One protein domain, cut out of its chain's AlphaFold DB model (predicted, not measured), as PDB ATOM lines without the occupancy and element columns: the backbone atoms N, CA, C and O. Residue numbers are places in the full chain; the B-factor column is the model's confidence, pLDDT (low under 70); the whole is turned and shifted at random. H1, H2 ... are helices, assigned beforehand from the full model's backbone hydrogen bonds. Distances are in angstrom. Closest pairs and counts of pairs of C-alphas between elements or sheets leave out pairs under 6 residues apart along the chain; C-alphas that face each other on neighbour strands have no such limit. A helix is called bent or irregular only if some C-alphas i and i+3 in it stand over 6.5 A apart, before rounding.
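Overview. This is residues 2 to 70 of the 73 residues of an uncharacterized protein of Phycisphaerae bacterium (UniProt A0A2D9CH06). Two helices, H2 and H3, fold back on each other as a helical hairpin, and a third, H1, lies across the hairpin's open end, making a flat, loosely put together frame. H1 meets H2 at a corner and crosses the far end of H3, and its first residues, 2 to 8, stick out free of the rest. The printed part has 69 residues with three named helices, in the order H1, H2, H3, and no named strand; the class is all helix. The whole is loose, with a radius of gyration of the C-alphas of 14.9 A and spans of 46 by 33 by 15 A.

Arrangement. H1, residues 2 to 20, and H2, residues 23 to 37, touch only at the corner by their tight link, and only just, with 3 pairs of C-alphas within 8 A. The closest C-alphas, those of Phe 20 and Glu 26, are 5.5 A apart, and the two lines are about perpendicular, at 82 degrees. H1 touches H3, residues 47 to 68, with residues 13 to 17 alone, and H3 takes part with residues 63 to 67 alone. Their closest C-alphas, those of Lys 13 and Leu 66, are 5.8 A apart, and their lines are about perpendicular, at 86 degrees. H2 and H3 form a helical hairpin and run opposite ways at a shallow tilt of 32 degrees, only just short of steep. They touch through residues 32 to 37 of H2 and 53 to 60 of H3 alone, and the closest C-alphas, those of Tyr 37 and Arg 57, are 5.4 A apart. In the backbones of H1 and H2 every O i to N i+4 pair is within hydrogen-bond range, and in H3 17 of 18 are.

Along the chain. H1 runs from C-alpha 2 at (126.434, 206.623, 195.069) to C-alpha 20 and is 27.6 A long from first to last C-alpha. H2 begins at C-alpha 23, at (119.683, 174.500, 207.171), and is 19.9 A long; it is neither bent nor irregular, but only just: C-alphas 34 and 37 are 6.1 A apart. H3, the longest helix with 22 residues, is 30.5 A long and ends at C-alpha 68, at (115.732, 191.461, 209.635).

Size, cuts and confidence. The two C-alphas farthest apart, those of Lys 3 and Asn 45, are 46.7 A apart. The printed part has no cut. The link from H1 to H2 has 2 residues and is tight, the link from H2 to H3 has 9 residues and is short, and no link is long. The mean pLDDT of the printed part is 92.5, and four residues are under 70, residues 2 to 3 and 69 to 70.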
ATOM      1  N   ALA A   2     127.487 206.938 194.079       62.38
ATOM      2  CA  ALA A   2     126.434 206.623 195.069       62.38
ATOM      3  C   ALA A   2     125.478 205.478 194.650       62.38
ATOM      4  O   ALA A   2     125.050 204.691 195.486       62.38
ATOM      5  N   LYS A   3     125.175 205.348 193.346       62.81
ATOM      6  CA  LYS A   3     124.369 204.235 192.798       62.81
ATOM      7  C   LYS A   3     125.067 202.873 192.890       62.81
ATOM      8  O   LYS A   3     124.390 201.865 193.048       62.81
ATOM      9  N   ASP A   4     126.392 202.858 192.790       70.81
ATOM     10  CA  ASP A   4     127.181 201.623 192.782       70.81
ATOM     11  C   ASP A   4     127.246 201.039 194.202       70.81
ATOM     12  O   ASP A   4     126.972 199.862 194.403       70.81
ATOM     13  N   GLN A   5     127.434 201.904 195.205       73.19
ATOM     14  CA  GLN A   5     127.434 201.525 196.622       73.19
ATOM     15  C   GLN A   5     126.087 200.955 197.107       73.19
ATOM     16  O   GLN A   5     126.065 200.033 197.922       73.19
ATOM     17  N   ASP A   6     124.962 201.481 196.611       79.25
ATOM     18  CA  ASP A   6     123.629 200.952 196.940       79.25
ATOM     19  C   ASP A   6     123.405 199.550 196.344       79.25
ATOM     20  O   ASP A   6     122.804 198.679 196.977       79.25
ATOM     21  N   ASN A   7     123.932 199.304 195.141       85.75
ATOM     22  CA  ASN A   7     123.853 197.995 194.498       85.75
ATOM     23  C   ASN A   7     124.712 196.954 195.235       85.75
ATOM     24  O   ASN A   7     124.230 195.860 195.534       85.75
ATOM     25  N   ASP A   8     125.935 197.323 195.621       91.06
ATOM     26  CA  ASP A   8     126.838 196.456 196.387       91.06
ATOM     27  C   ASP A   8     126.220 196.052 197.735       91.06
ATOM     28  O   ASP A   8     126.267 194.886 198.137       91.06
ATOM     29  N   LEU A   9     125.570 196.996 198.427       89.31
ATOM     30  CA  LEU A   9     124.898 196.721 199.695       89.31
ATOM     31  C   LEU A   9     123.709 195.762 199.525       89.31
ATOM     32  O   LEU A   9     123.517 194.870 200.355       89.31
ATOM     33  N   LYS A  10     122.915 195.916 198.460       91.12
ATOM     34  CA  LYS A  10     121.798 195.006 198.150       91.12
ATOM     35  C   LYS A  10     122.284 193.590 197.866       91.12
ATOM     36  O   LYS A  10     121.743 192.636 198.426       91.12
ATOM     37  N   GLN A  11     123.333 193.454 197.057       94.38
ATOM     38  CA  GLN A  11     123.946 192.158 196.776       94.38
ATOM     39  C   GLN A  11     124.492 191.513 198.051       94.38
ATOM     40  O   GLN A  11     124.266 190.326 198.287       94.38
ATOM     41  N   LEU A  12     125.142 192.298 198.913       94.00
ATOM     42  CA  LEU A  12     125.644 191.806 200.190       94.00
ATOM     43  C   LEU A  12     124.507 191.287 201.081       94.00
ATOM     44  O   LEU A  12     124.595 190.172 201.589       94.00
ATOM     45  N   LYS A  13     123.407 192.038 201.232       93.62
ATOM     46  CA  LYS A  13     122.223 191.572 201.982       93.62
ATOM     47  C   LYS A  13     121.688 190.251 201.432       93.62
ATOM     48  O   LYS A  13     121.429 189.324 202.197       93.62
ATOM     49  N   GLN A  14     121.593 190.134 200.107       94.88
ATOM     50  CA  GLN A  14     121.147 188.906 199.456       94.88
ATOM     51  C   GLN A  14     122.075 187.720 199.759       94.88
ATOM     52  O   GLN A  14     121.587 186.631 200.053       94.88
ATOM     53  N   GLN A  15     123.396 187.917 199.753       96.44
ATOM     54  CA  GLN A  15     124.361 186.868 200.105       96.44
ATOM     55  C   GLN A  15     124.201 186.401 201.557       96.44
ATOM     56  O   GLN A  15     124.190 185.196 201.817       96.44
ATOM     57  N   TYR A  16     124.023 187.333 202.500       96.81
ATOM     58  CA  TYR A  16     123.761 186.997 203.903       96.81
ATOM     59  C   TYR A  16     122.468 186.192 204.038       96.81
ATOM     60  O   TYR A  16     122.457 185.156 204.700       96.81
ATOM     61  N   LYS A  17     121.402 186.618 203.353       94.69
ATOM     62  CA  LYS A  17     120.121 185.911 203.356       94.69
ATOM     63  C   LYS A  17     120.249 184.496 202.806       94.69
ATOM     64  O   LYS A  17     119.818 183.563 203.472       94.69
ATOM     65  N   ILE A  18     120.863 184.321 201.635       96.25
ATOM     66  CA  ILE A  18     121.066 182.997 201.023       96.25
ATOM     67  C   ILE A  18     121.845 182.086 201.976       96.25
ATOM     68  O   ILE A  18     121.449 180.944 202.200       96.25
ATOM     69  N   THR A  19     122.915 182.606 202.576       96.88
ATOM     70  CA  THR A  19     123.788 181.837 203.468       96.88
ATOM     71  C   THR A  19     123.042 181.378 204.719       96.88
ATOM     72  O   THR A  19     122.999 180.183 205.015       96.88
ATOM     73  N   PHE A  20     122.407 182.307 205.434       96.38
ATOM     74  CA  PHE A  20     121.796 182.040 206.739       96.38
ATOM     75  C   PHE A  20     120.321 181.608 206.678       96.38
ATOM     76  O   PHE A  20     119.723 181.403 207.728       96.38
ATOM     77  N   SER A  21     119.751 181.428 205.478       93.69
ATOM     78  CA  SER A  21     118.458 180.739 205.273       93.69
ATOM     79  C   SER A  21     118.625 179.262 204.883       93.69
ATOM     80  O   SER A  21     117.640 178.571 204.633       93.69
ATOM     81  N   SER A  22     119.864 178.771 204.764       96.50
ATOM     82  CA  SER A  22     120.140 177.340 204.598       96.50
ATOM     83  C   SER A  22     120.044 176.614 205.943       96.50
ATOM     84  O   SER A  22     120.287 177.214 206.990       96.50
ATOM     85  N   LYS A  23     119.757 175.305 205.935       97.62
ATOM     86  CA  LYS A  23     119.683 174.500 207.171       97.62
ATOM     87  C   LYS A  23     121.000 174.526 207.947       97.62
ATOM     88  O   LYS A  23     121.014 174.559 209.175       97.62
ATOM     89  N   GLU A  24     122.115 174.471 207.233       98.31
ATOM     90  CA  GLU A  24     123.461 174.517 207.793       98.31
ATOM     91  C   GLU A  24     123.763 175.915 208.341       98.31
ATOM     92  O   GLU A  24     124.257 176.042 209.460       98.31
ATOM     93  N   GLY A  25     123.398 176.961 207.593       97.62
ATOM     94  CA  GLY A  25     123.546 178.351 208.014       97.62
ATOM     95  C   GLY A  25     122.745 178.682 209.271       97.62
ATOM     96  O   GLY A  25     123.277 179.322 210.173       97.62
ATOM     97  N   GLU A  26     121.509 178.192 209.381       96.69
ATOM     98  CA  GLU A  26     120.683 178.328 210.587       96.69
ATOM     99  C   GLU A  26     121.336 177.655 211.801       96.69
ATOM    100  O   GLU A  26     121.394 178.251 212.877       96.69
ATOM    101  N   LYS A  27     121.883 176.442 211.634       98.25
ATOM    102  CA  LYS A  27     122.594 175.728 212.709       98.25
ATOM    103  C   LYS A  27     123.846 176.474 213.163       98.25
ATOM    104  O   LYS A  27     124.062 176.609 214.365       98.25
ATOM    105  N   VAL A  28     124.647 176.972 212.221       98.00
ATOM    106  CA  VAL A  28     125.847 177.766 212.528       98.00
ATOM    107  C   VAL A  28     125.465 179.069 213.224       98.00
ATOM    108  O   VAL A  28     126.071 179.428 214.228       98.00
ATOM    109  N   LEU A  29     124.435 179.771 212.741       97.12
ATOM    110  CA  LEU A  29     123.975 181.001 213.376       97.12
ATOM    111  C   LEU A  29     123.489 180.742 214.806       97.12
ATOM    112  O   LEU A  29     123.856 181.493 215.706       97.12
ATOM    113  N   ALA A  30     122.729 179.667 215.034       96.81
ATOM    114  CA  ALA A  30     122.264 179.282 216.364       96.81
ATOM    115  C   ALA A  30     123.426 178.984 217.330       96.81
ATOM    116  O   ALA A  30     123.413 179.469 218.466       96.81
ATOM    117  N   ASP A  31     124.440 178.241 216.877       97.75
ATOM    118  CA  ASP A  31     125.654 177.964 217.654       97.75
ATOM    119  C   ASP A  31     126.389 179.260 218.032       97.75
ATOM    120  O   ASP A  31     126.621 179.534 219.212       97.75
ATOM    121  N   LEU A  32     126.646 180.132 217.054       97.31
ATOM    122  CA  LEU A  32     127.320 181.404 217.297       97.31
ATOM    123  C   LEU A  32     126.517 182.318 218.237       97.31
ATOM    124  O   LEU A  32     127.083 182.942 219.139       97.31
ATOM    125  N   THR A  33     125.193 182.394 218.070       96.25
ATOM    126  CA  THR A  33     124.307 183.147 218.970       96.25
ATOM    127  C   THR A  33     124.409 182.627 220.406       96.25
ATOM    128  O   THR A  33     124.514 183.429 221.338       96.25
ATOM    129  N   SER A  34     124.452 181.308 220.599       95.88
ATOM    130  CA  SER A  34     124.683 180.706 221.916       95.88
ATOM    131  C   SER A  34     126.056 181.095 222.486       95.88
ATOM    132  O   SER A  34     126.158 181.547 223.629       95.88
ATOM    133  N   ALA A  35     127.106 181.013 221.666       94.38
ATOM    134  CA  ALA A  35     128.488 181.225 222.087       94.38
ATOM    135  C   ALA A  35     128.855 182.690 222.383       94.38
ATOM    136  O   ALA A  35     129.749 182.928 223.201       94.38
ATOM    137  N   TYR A  36     128.204 183.671 221.740       95.44
ATOM    138  CA  TYR A  36     128.624 185.081 221.812       95.44
ATOM    139  C   TYR A  36     127.500 186.095 222.058       95.44
ATOM    140  O   TYR A  36     127.775 187.180 222.569       95.44
ATOM    141  N   TYR A  37     126.240 185.778 221.748       93.62
ATOM    142  CA  TYR A  37     125.143 186.743 221.886       93.62
ATOM    143  C   TYR A  37     124.468 186.671 223.263       93.62
ATOM    144  O   TYR A  37     124.344 187.700 223.925       93.62
ATOM    145  N   HIS A  38     124.106 185.471 223.736       91.12
ATOM    146  CA  HIS A  38     123.337 185.278 224.981       91.12
ATOM    147  C   HIS A  38     124.161 185.237 226.280       91.12
ATOM    148  O   HIS A  38     123.596 185.140 227.369       91.12
ATOM    149  N   ARG A  39     125.490 185.315 226.205       89.38
ATOM    150  CA  ARG A  39     126.373 185.337 227.384       89.38
ATOM    151  C   ARG A  39     126.614 186.755 227.889       89.38
ATOM    152  O   ARG A  39     126.612 187.697 227.100       89.38
ATOM    153  N   SER A  40     126.942 186.896 229.174       92.69
ATOM    154  CA  SER A  40     127.502 188.151 229.681       92.69
ATOM    155  C   SER A  40     128.864 188.428 229.035       92.69
ATOM    156  O   SER A  40     129.746 187.563 228.967       92.69
ATOM    157  N   SER A  41     129.028 189.652 228.555       92.81
ATOM    158  CA  SER A  41     130.284 190.198 228.032       92.81
ATOM    159  C   SER A  41     131.111 190.875 229.118       92.81
ATOM    160  O   SER A  41     132.322 190.972 228.967       92.81
ATOM    161  N   PHE A  42     130.485 191.323 230.207       95.94
ATOM    162  CA  PHE A  42     131.171 192.055 231.261       95.94
ATOM    163  C   PHE A  42     132.129 191.152 232.035       95.94
ATOM    164  O   PHE A  42     131.718 190.129 232.591       95.94
ATOM    165  N   ILE A  43     133.387 191.581 232.123       96.38
ATOM    166  CA  ILE A  43     134.392 190.999 233.004       96.38
ATOM    167  C   ILE A  43     134.832 192.041 234.023       96.38
ATOM    168  O   ILE A  43     135.301 193.132 233.696       96.38
ATOM    169  N   LYS A  44     134.669 191.686 235.300       96.88
ATOM    170  CA  LYS A  44     135.037 192.552 236.418       96.88
ATOM    171  C   LYS A  44     136.532 192.862 236.360       96.88
ATOM    172  O   LYS A  44     137.344 191.945 236.315       96.88
ATOM    173  N   ASN A  45     136.864 194.148 236.443       96.94
ATOM    174  CA  ASN A  45     138.230 194.677 236.402       96.94
ATOM    175  C   ASN A  45     138.997 194.405 235.093       96.94
ATOM    176  O   ASN A  45     140.200 194.640 235.061       96.94
ATOM    177  N   ASP A  46     138.323 193.967 234.024       97.38
ATOM    178  CA  ASP A  46     138.942 193.788 232.708       97.38
ATOM    179  C   ASP A  46     138.087 194.441 231.601       97.38
ATOM    180  O   ASP A  46     137.219 193.806 230.981       97.38
ATOM    181  N   PRO A  47     138.283 195.752 231.365       96.94
ATOM    182  CA  PRO A  47     137.573 196.461 230.310       96.94
ATOM    183  C   PRO A  47     138.001 196.005 228.909       96.94
ATOM    184  O   PRO A  47     137.175 196.034 228.002       96.94
ATOM    185  N   HIS A  48     139.243 195.545 228.721       97.88
ATOM    186  CA  HIS A  48     139.728 195.091 227.416       97.88
ATOM    187  C   HIS A  48     139.045 193.789 226.994       97.88
ATOM    188  O   HIS A  48     138.537 193.702 225.876       97.88
ATOM    189  N   GLU A  49     138.947 192.819 227.903       97.31
ATOM    190  CA  GLU A  49     138.209 191.574 227.669       97.31
ATOM    191  C   GLU A  49     136.709 191.841 227.473       97.31
ATOM    192  O   GLU A  49     136.066 191.231 226.615       97.31
ATOM    193  N   THR A  50     136.145 192.804 228.210       97.94
ATOM    194  CA  THR A  50     134.754 193.236 227.999       97.94
ATOM    195  C   THR A  50     134.557 193.781 226.582       97.94
ATOM    196  O   THR A  50     133.662 193.329 225.866       97.94
ATOM    197  N   SER A  51     135.414 194.705 226.136       97.50
ATOM    198  CA  SER A  51     135.362 195.263 224.779       97.50
ATOM    199  C   SER A  51     135.579 194.203 223.699       97.50
ATOM    200  O   SER A  51     134.899 194.232 222.675       97.50
ATOM    201  N   TYR A  52     136.475 193.240 223.926       97.31
ATOM    202  CA  TYR A  52     136.695 192.120 223.012       97.31
ATOM    203  C   TYR A  52     135.417 191.289 222.814       97.31
ATOM    204  O   TYR A  52     135.004 191.038 221.677       97.31
ATOM    205  N   ARG A  53     134.726 190.938 223.906       97.31
ATOM    206  CA  ARG A  53     133.454 190.193 223.858       97.31
ATOM    207  C   ARG A  53     132.328 190.988 223.202       97.31
ATOM    208  O   ARG A  53     131.537 190.418 222.451       97.31
ATOM    209  N   GLU A  54     132.262 192.297 223.438       97.75
ATOM    210  CA  GLU A  54     131.322 193.173 222.724       97.75
ATOM    211  C   GLU A  54     131.618 193.240 221.222       97.75
ATOM    212  O   GLU A  54     130.691 193.260 220.408       97.75
ATOM    213  N   GLY A  55     132.893 193.205 220.831       97.62
ATOM    214  CA  GLY A  55     133.300 193.096 219.430       97.62
ATOM    215  C   GLY A  55     132.758 191.822 218.778       97.62
ATOM    216  O   GLY A  55     132.132 191.889 217.720       97.62
ATOM    217  N   GLN A  56     132.903 190.673 219.448       97.19
ATOM    218  CA  GLN A  56     132.330 189.400 218.987       97.19
ATOM    219  C   GLN A  56     130.802 189.482 218.841       97.19
ATOM    220  O   GLN A  56     130.251 189.078 217.814       97.19
ATOM    221  N   ARG A  57     130.105 190.064 219.829       97.38
ATOM    222  CA  ARG A  57     128.644 190.240 219.770       97.38
ATOM    223  C   ARG A  57     128.220 191.166 218.627       97.38
ATOM    224  O   ARG A  57     127.230 190.888 217.952       97.38
ATOM    225  N   SER A  58     128.978 192.230 218.375       97.81
ATOM    226  CA  SER A  58     128.695 193.205 217.315       97.81
ATOM    227  C   SER A  58     128.708 192.569 215.921       97.81
ATOM    228  O   SER A  58     127.867 192.900 215.083       97.81
ATOM    229  N   VAL A  59     129.599 191.600 215.681       97.00
ATOM    230  CA  VAL A  59     129.625 190.826 214.427       97.00
ATOM    231  C   VAL A  59     128.327 190.034 214.238       97.00
ATOM    232  O   VAL A  59     127.751 190.058 213.152       97.00
ATOM    233  N   LEU A  60     127.806 189.393 215.291       96.44
ATOM    234  CA  LEU A  60     126.530 188.671 215.207       96.44
ATOM    235  C   LEU A  60     125.331 189.596 215.033       96.44
ATOM    236  O   LEU A  60     124.439 189.291 214.241       96.44
ATOM    237  N   ILE A  61     125.318 190.739 215.720       95.94
ATOM    238  CA  ILE A  61     124.271 191.755 215.548       95.94
ATOM    239  C   ILE A  61     124.205 192.206 214.088       95.94
ATOM    240  O   ILE A  61     123.111 192.322 213.537       95.94
ATOM    241  N   ARG A  62     125.357 192.401 213.432       95.56
ATOM    242  CA  ARG A  62     125.402 192.737 212.004       95.56
ATOM    243  C   ARG A  62     124.706 191.679 211.147       95.56
ATOM    244  O   ARG A  62     123.893 192.052 210.306       95.56
ATOM    245  N   ILE A  63     124.994 190.394 211.367       95.44
ATOM    246  CA  ILE A  63     124.333 189.296 210.640       95.44
ATOM    247  C   ILE A  63     122.818 189.369 210.859       95.44
ATOM    248  O   ILE A  63     122.060 189.424 209.896       95.44
ATOM    249  N   ILE A  64     122.379 189.443 212.117       94.38
ATOM    250  CA  ILE A  64     120.957 189.472 212.485       94.38
ATOM    251  C   ILE A  64     120.234 190.666 211.846       94.38
ATOM    252  O   ILE A  64     119.119 190.511 211.353       94.38
ATOM    253  N   ASN A  65     120.849 191.849 211.836       94.00
ATOM    254  CA  ASN A  65     120.250 193.046 211.248       94.00
ATOM    255  C   ASN A  65     120.089 192.908 209.730       94.00
ATOM    256  O   ASN A  65     119.007 193.184 209.216       94.00
ATOM    257  N   LEU A  66     121.106 192.389 209.035       93.69
ATOM    258  CA  LEU A  66     121.038 192.141 207.590       93.69
ATOM    259  C   LEU A  66     119.957 191.112 207.214       93.69
ATOM    260  O   LEU A  66     119.453 191.156 206.097       93.69
ATOM    261  N   LEU A  67     119.570 190.222 208.137       91.69
ATOM    262  CA  LEU A  67     118.463 189.275 207.944       91.69
ATOM    263  C   LEU A  67     117.079 189.856 208.291       91.69
ATOM    264  O   LEU A  67     116.068 189.364 207.794       91.69
ATOM    265  N   LYS A  68     117.001 190.872 209.163       85.94
ATOM    266  CA  LYS A  68     115.732 191.461 209.635       85.94
ATOM    267  C   LYS A  68     115.156 192.528 208.709       85.94
ATOM    268  O   LYS A  68     113.941 192.717 208.723       85.94
ATOM    269  N   GLU A  69     115.991 193.219 207.937       66.75
ATOM    270  CA  GLU A  69     115.580 194.370 207.116       66.75
ATOM    271  C   GLU A  69     114.544 194.049 206.018       66.75
ATOM    272  O   GLU A  69     113.971 194.972 205.451       66.75
ATOM    273  N   ASP A  70     114.213 192.774 205.793       56.16
ATOM    274  CA  ASP A  70     113.165 192.338 204.857       56.16
ATOM    275  C   ASP A  70     111.754 192.212 205.476       56.16
ATOM    276  O   ASP A  70     110.797 191.962 204.747       56.16
TER     277      ASP A  70